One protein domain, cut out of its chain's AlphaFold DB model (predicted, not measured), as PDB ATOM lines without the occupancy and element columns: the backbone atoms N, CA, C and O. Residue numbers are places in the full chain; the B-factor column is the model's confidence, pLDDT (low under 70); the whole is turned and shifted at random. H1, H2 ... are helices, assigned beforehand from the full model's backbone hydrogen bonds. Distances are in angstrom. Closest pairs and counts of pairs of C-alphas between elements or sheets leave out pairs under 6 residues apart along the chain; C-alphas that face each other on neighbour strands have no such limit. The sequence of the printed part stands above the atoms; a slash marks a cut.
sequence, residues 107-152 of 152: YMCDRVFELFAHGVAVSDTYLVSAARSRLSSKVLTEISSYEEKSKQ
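This is residues 107 to 152 of the 152 residues of an uncharacterized protein of Prevotella sp. MGM2 (UniProt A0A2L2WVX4). Three separate helices are strung one after another into an open arch, with H1 at one end, H2 between and H3 as the long arm at the other end. No helix packs on another, and the middle is empty. The printed part has 46 residues with three named helices, H1, H2 and H3 in chain order, and no named strand; the class is all helix. It is only just loose, close to extended, with a radius of gyration of the C-alphas of 13.8 A, and only just flat, spanning 32 by 29 by 16 A.

H1 is residues 107 to 118, 16.1 A long, beginning at C-alpha 107 (-34.144, -28.701, -32.307). H2 is residues 124 to 134, 15.3 A. H3, residues 137 to 150, is 20.8 A and ends at C-alpha 150 (-32.147, -4.638, -42.131).

H1 is apart from H2 and from H3. H2 and H3 meet only through their link. Every O i to N i+4 pair is within hydrogen-bond range in H1 and H2; in H3, 9 of 10 are.

The C-alphas farthest apart, of Phe 116 and Lys 138, are 33.7 A apart. The printed part has no cut, and both links are tight. Residues 141 to 152, of which 141 to 150 belong to H3, stand free. Mean pLDDT of the printed part is 87.1; residues 149 to 152 are under 70.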
ATOM      1  N   TYR A 107     -34.263 -28.621 -30.851       91.00
ATOM      2  CA  TYR A 107     -34.144 -28.701 -32.307       91.00
ATOM      3  C   TYR A 107     -35.129 -29.713 -32.921       91.00
ATOM      4  O   TYR A 107     -35.807 -29.399 -33.898       91.00
ATOM      5  N   MET A 108     -35.265 -30.911 -32.343       92.00
ATOM      6  CA  MET A 108     -36.225 -31.916 -32.814       92.00
ATOM      7  C   MET A 108     -37.672 -31.430 -32.697       92.00
ATOM      8  O   MET A 108     -38.457 -31.630 -33.624       92.00
ATOM      9  N   CYS A 109     -38.031 -30.773 -31.591       93.88
ATOM     10  CA  CYS A 109     -39.353 -30.174 -31.429       93.88
ATOM     11  C   CYS A 109     -39.635 -29.117 -32.505       93.88
ATOM     12  O   CYS A 109     -40.716 -29.138 -33.094       93.88
ATOM     13  N   ASP A 110     -38.659 -28.262 -32.818       93.19
ATOM     14  CA  ASP A 110     -38.789 -27.238 -33.856       93.19
ATOM     15  C   ASP A 110     -38.955 -27.856 -35.249       93.19
ATOM     16  O   ASP A 110     -39.837 -27.446 -36.001       93.19
ATOM     17  N   ARG A 111     -38.171 -28.891 -35.586       93.12
ATOM     18  CA  ARG A 111     -38.298 -29.601 -36.873       93.12
ATOM     19  C   ARG A 111     -39.638 -30.319 -37.008       93.12
ATOM     20  O   ARG A 111     -40.231 -30.315 -38.084       93.12
ATOM     21  N   VAL A 112     -40.143 -30.919 -35.931       95.12
ATOM     22  CA  VAL A 112     -41.471 -31.549 -35.922       95.12
ATOM     23  C   VAL A 112     -42.566 -30.493 -36.073       95.12
ATOM     24  O   VAL A 112     -43.490 -30.687 -36.861       95.12
ATOM     25  N   PHE A 113     -42.456 -29.363 -35.373       96.00
ATOM     26  CA  PHE A 113     -43.384 -28.247 -35.538       96.00
ATOM     27  C   PHE A 113     -43.393 -27.744 -36.985       96.00
ATOM     28  O   PHE A 113     -44.461 -27.641 -37.579       96.00
ATOM     29  N   GLU A 114     -42.222 -27.494 -37.569       95.06
ATOM     30  CA  GLU A 114     -42.066 -27.054 -38.957       95.06
ATOM     31  C   GLU A 114     -42.708 -28.046 -39.936       95.06
ATOM     32  O   GLU A 114     -43.485 -27.645 -40.804       95.06
ATOM     33  N   LEU A 115     -42.474 -29.348 -39.734       96.12
ATOM     34  CA  LEU A 115     -43.079 -30.409 -40.536       96.12
ATOM     35  C   LEU A 115     -44.611 -30.353 -40.482       96.12
ATOM     36  O   LEU A 115     -45.261 -30.421 -41.523       96.12
ATOM     37  N   PHE A 116     -45.202 -30.210 -39.293       96.81
ATOM     38  CA  PHE A 116     -46.658 -30.148 -39.145       96.81
ATOM     39  C   PHE A 116     -47.260 -28.800 -39.566       96.81
ATOM     40  O   PHE A 116     -48.411 -28.764 -40.000       96.81
ATOM     41  N   ALA A 117     -46.507 -27.704 -39.474       96.06
ATOM     42  CA  ALA A 117     -46.958 -26.366 -39.847       96.06
ATOM     43  C   ALA A 117     -46.864 -26.104 -41.360       96.06
ATOM     44  O   ALA A 117     -47.709 -25.404 -41.920       96.06
ATOM     45  N   HIS A 118     -45.844 -26.654 -42.024       95.12
ATOM     46  CA  HIS A 118     -45.504 -26.335 -43.416       95.12
ATOM     47  C   HIS A 118     -45.502 -27.550 -44.353       95.12
ATOM     48  O   HIS A 118     -45.393 -27.386 -45.568       95.12
ATOM     49  N   GLY A 119     -45.650 -28.767 -43.822       94.81
ATOM     50  CA  GLY A 119     -45.704 -30.015 -44.590       94.81
ATOM     51  C   GLY A 119     -44.340 -30.593 -44.974       94.81
ATOM     52  O   GLY A 119     -44.276 -31.707 -45.491       94.81
ATOM     53  N   VAL A 120     -43.247 -29.871 -44.720       92.69
ATOM     54  CA  VAL A 120     -41.870 -30.316 -44.958       92.69
ATOM     55  C   VAL A 120     -40.950 -29.709 -43.901       92.69
ATOM     56  O   VAL A 120     -41.151 -28.570 -43.495       92.69
ATOM     57  N   ALA A 121     -39.943 -30.468 -43.475       93.50
ATOM     58  CA  ALA A 121     -38.833 -29.990 -42.659       93.50
ATOM     59  C   ALA A 121     -37.532 -30.601 -43.189       93.50
ATOM     60  O   ALA A 121     -37.517 -31.745 -43.650       93.50
ATOM     61  N   VAL A 122     -36.443 -29.840 -43.140       89.88
ATOM     62  CA  VAL A 122     -35.106 -30.268 -43.583       89.88
ATOM     63  C   VAL A 122     -34.062 -29.863 -42.546       89.88
ATOM     64  O   VAL A 122     -34.280 -28.913 -41.801       89.88
ATOM     65  N   SER A 123     -32.941 -30.586 -42.471       87.38
ATOM     66  CA  SER A 123     -31.882 -30.247 -41.513       87.38
ATOM     67  C   SER A 123     -31.058 -29.039 -41.953       87.38
ATOM     68  O   SER A 123     -30.917 -28.761 -43.148       87.38
ATOM     69  N   ASP A 124     -30.444 -28.361 -40.986       86.62
ATOM     70  CA  ASP A 124     -29.576 -27.210 -41.249       86.62
ATOM     71  C   ASP A 124     -28.367 -27.601 -42.108       86.62
ATOM     72  O   ASP A 124     -28.025 -26.907 -43.068       86.62
ATOM     73  N   THR A 125     -27.756 -28.760 -41.843       86.50
ATOM     74  CA  THR A 125     -26.655 -29.283 -42.667       86.50
ATOM     75  C   THR A 125     -27.105 -29.527 -44.104       86.50
ATOM     76  O   THR A 125     -26.378 -29.185 -45.044       86.50
ATOM     77  N   TYR A 126     -28.313 -30.066 -44.303       89.25
ATOM     78  CA  TYR A 126     -28.874 -30.220 -45.642       89.25
ATOM     79  C   TYR A 126     -29.084 -28.863 -46.318       89.25
ATOM     80  O   TYR A 126     -28.648 -28.693 -47.456       89.25
ATOM     81  N   LEU A 127     -29.694 -27.889 -45.635       89.56
ATOM     82  CA  LEU A 127     -29.921 -26.544 -46.174       89.56
ATOM     83  C   LEU A 127     -28.612 -25.882 -46.606       89.56
ATOM     84  O   LEU A 127     -28.513 -25.386 -47.730       89.56
ATOM     85  N   VAL A 128     -27.585 -25.929 -45.757       88.56
ATOM     86  CA  VAL A 128     -26.261 -25.368 -46.054       88.56
ATOM     87  C   VAL A 128     -25.624 -26.073 -47.254       88.56
ATOM     88  O   VAL A 128     -25.089 -25.413 -48.149       88.56
ATOM     89  N   SER A 129     -25.698 -27.404 -47.314       87.56
ATOM     90  CA  SER A 129     -25.162 -28.194 -48.430       87.56
ATOM     91  C   SER A 129     -25.904 -27.920 -49.748       87.56
ATOM     92  O   SER A 129     -25.294 -27.679 -50.796       87.56
ATOM     93  N   ALA A 130     -27.236 -27.865 -49.704       91.12
ATOM     94  CA  ALA A 130     -28.082 -27.550 -50.848       91.12
ATOM     95  C   ALA A 130     -27.854 -26.114 -51.346       91.12
ATOM     96  O   ALA A 130     -27.751 -25.886 -52.551       91.12
ATOM     97  N   ALA A 131     -27.710 -25.150 -50.434       91.62
ATOM     98  CA  ALA A 131     -27.396 -23.769 -50.778       91.62
ATOM     99  C   ALA A 131     -26.023 -23.669 -51.455       91.62
ATOM    100  O   ALA A 131     -25.916 -23.090 -52.531       91.62
ATOM    101  N   ARG A 132     -24.989 -24.299 -50.883       88.12
ATOM    102  CA  ARG A 132     -23.629 -24.310 -51.450       88.12
ATOM    103  C   ARG A 132     -23.542 -24.974 -52.822       88.12
ATOM    104  O   ARG A 132     -22.732 -24.558 -53.641       88.12
ATOM    105  N   SER A 133     -24.347 -26.005 -53.068       91.19
ATOM    106  CA  SER A 133     -24.340 -26.721 -54.350       91.19
ATOM    107  C   SER A 133     -25.114 -26.001 -55.456       91.19
ATOM    108  O   SER A 133     -24.818 -26.206 -56.631       91.19
ATOM    109  N   ARG A 134     -26.101 -25.165 -55.108       93.19
ATOM    110  CA  ARG A 134     -26.983 -24.499 -56.084       93.19
ATOM    111  C   ARG A 134     -26.696 -23.013 -56.275       93.19
ATOM    112  O   ARG A 134     -26.965 -22.487 -57.353       93.19
ATOM    113  N   LEU A 135     -26.198 -22.324 -55.250       93.38
ATOM    114  CA  LEU A 135     -25.981 -20.880 -55.266       93.38
ATOM    115  C   LEU A 135     -24.502 -20.548 -55.463       93.38
ATOM    116  O   LEU A 135     -23.614 -21.199 -54.920       93.38
ATOM    117  N   SER A 136     -24.238 -19.485 -56.224       90.31
ATOM    118  CA  SER A 136     -22.879 -18.956 -56.360       90.31
ATOM    119  C   SER A 136     -22.442 -18.224 -55.090       90.31
ATOM    120  O   SER A 136     -23.264 -17.618 -54.398       90.31
ATOM    121  N   SER A 137     -21.132 -18.183 -54.833       87.25
ATOM    122  CA  SER A 137     -20.568 -17.452 -53.692       87.25
ATOM    123  C   SER A 137     -20.990 -15.981 -53.663       87.25
ATOM    124  O   SER A 137     -21.219 -15.438 -52.592       87.25
ATOM    125  N   LYS A 138     -21.155 -15.345 -54.833       91.19
ATOM    126  CA  LYS A 138     -21.613 -13.953 -54.930       91.19
ATOM    127  C   LYS A 138     -23.022 -13.770 -54.353       91.19
ATOM    128  O   LYS A 138     -23.237 -12.849 -53.575       91.19
ATOM    129  N   VAL A 139     -23.954 -14.655 -54.713       89.62
ATOM    130  CA  VAL A 139     -25.349 -14.600 -54.239       89.62
ATOM    131  C   VAL A 139     -25.412 -14.810 -52.727       89.62
ATOM    132  O   VAL A 139     -26.127 -14.086 -52.041       89.62
ATOM    133  N   LEU A 140     -24.628 -15.753 -52.196       87.56
ATOM    134  CA  LEU A 140     -24.555 -15.990 -50.752       87.56
ATOM    135  C   LEU A 140     -24.076 -14.740 -49.993       87.56
ATOM    136  O   LEU A 140     -24.686 -14.369 -48.995       87.56
ATOM    137  N   THR A 141     -23.049 -14.044 -50.495       88.44
ATOM    138  CA  THR A 141     -22.543 -12.804 -49.879       88.44
ATOM    139  C   THR A 141     -23.560 -11.661 -49.929       88.44
ATOM    140  O   THR A 141     -23.689 -10.902 -48.968       88.44
ATOM    141  N   GLU A 142     -24.295 -11.523 -51.036       90.31
ATOM    142  CA  GLU A 142     -25.328 -10.489 -51.170       90.31
ATOM    143  C   GLU A 142     -26.456 -10.685 -50.144       90.31
ATOM    144  O   GLU A 142     -26.848  -9.710 -49.499       90.31
ATOM    145  N   ILE A 143     -26.901 -11.930 -49.922       86.12
ATOM    146  CA  ILE A 143     -27.906 -12.273 -48.897       86.12
ATOM    147  C   ILE A 143     -27.424 -11.846 -47.503       86.12
ATOM    148  O   ILE A 143     -28.143 -11.131 -46.807       86.12
ATOM    149  N   SER A 144     -26.188 -12.191 -47.121       81.69
ATOM    150  CA  SER A 144     -25.631 -11.802 -45.814       81.69
ATOM    151  C   SER A 144     -25.580 -10.279 -45.624       81.69
ATOM    152  O   SER A 144     -25.932  -9.772 -44.563       81.69
ATOM    153  N   SER A 145     -25.220  -9.524 -46.669       82.44
ATOM    154  CA  SER A 145     -25.142  -8.055 -46.597       82.44
ATOM    155  C   SER A 145     -26.508  -7.361 -46.455       82.44
ATOM    156  O   SER A 145     -26.593  -6.231 -45.965       82.44
ATOM    157  N   TYR A 146     -27.586  -8.012 -46.901       77.06
ATOM    158  CA  TYR A 146     -28.954  -7.510 -46.764       77.06
ATOM    159  C   TYR A 146     -29.464  -7.642 -45.319       77.06
ATOM    160  O   TYR A 146     -30.143  -6.746 -44.810       77.06
ATOM    161  N   GLU A 147     -29.094  -8.720 -44.624       71.81
ATOM    162  CA  GLU A 147     -29.445  -8.936 -43.215       71.81
ATOM    163  C   GLU A 147     -28.762  -7.936 -42.270       71.81
ATOM    164  O   GLU A 147     -29.365  -7.498 -41.292       71.81
ATOM    165  N   GLU A 148     -27.529  -7.520 -42.566       71.75
ATOM    166  CA  GLU A 148     -26.823  -6.497 -41.777       71.75
ATOM    167  C   GLU A 148     -27.494  -5.122 -41.882       71.75
ATOM    168  O   GLU A 148     -27.604  -4.399 -40.893       71.75
ATOM    169  N   LYS A 149     -27.995  -4.774 -43.073       69.50
ATOM    170  CA  LYS A 149     -28.672  -3.493 -43.330       69.50
ATOM    171  C   LYS A 149     -30.094  -3.431 -42.786       69.50
ATOM    172  O   LYS A 149     -30.575  -2.343 -42.513       69.50
ATOM    173  N   SER A 150     -30.775  -4.568 -42.659       65.38
ATOM    174  CA  SER A 150     -32.147  -4.638 -42.131       65.38
ATOM    175  C   SER A 150     -32.214  -4.660 -40.599       65.38
ATOM    176  O   SER A 150     -33.300  -4.545 -40.037       65.38
ATOM    177  N   LYS A 151     -31.063  -4.784 -39.924       58.56
ATOM    178  CA  LYS A 151     -30.922  -4.698 -38.460       58.56
ATOM    179  C   LYS A 151     -30.478  -3.309 -37.955       58.56
ATOM    180  O   LYS A 151     -30.343  -3.148 -36.743       58.56
ATOM    181  N   GLN A 152     -30.234  -2.344 -38.851       49.03
ATOM    182  CA  GLN A 152     -29.991  -0.921 -38.543       49.03
ATOM    183  C   GLN A 152     -31.275  -0.104 -38.680       49.03
ATOM    184  O   GLN A 152     -31.433   0.841 -37.878       49.03
TER     185      GLN A 152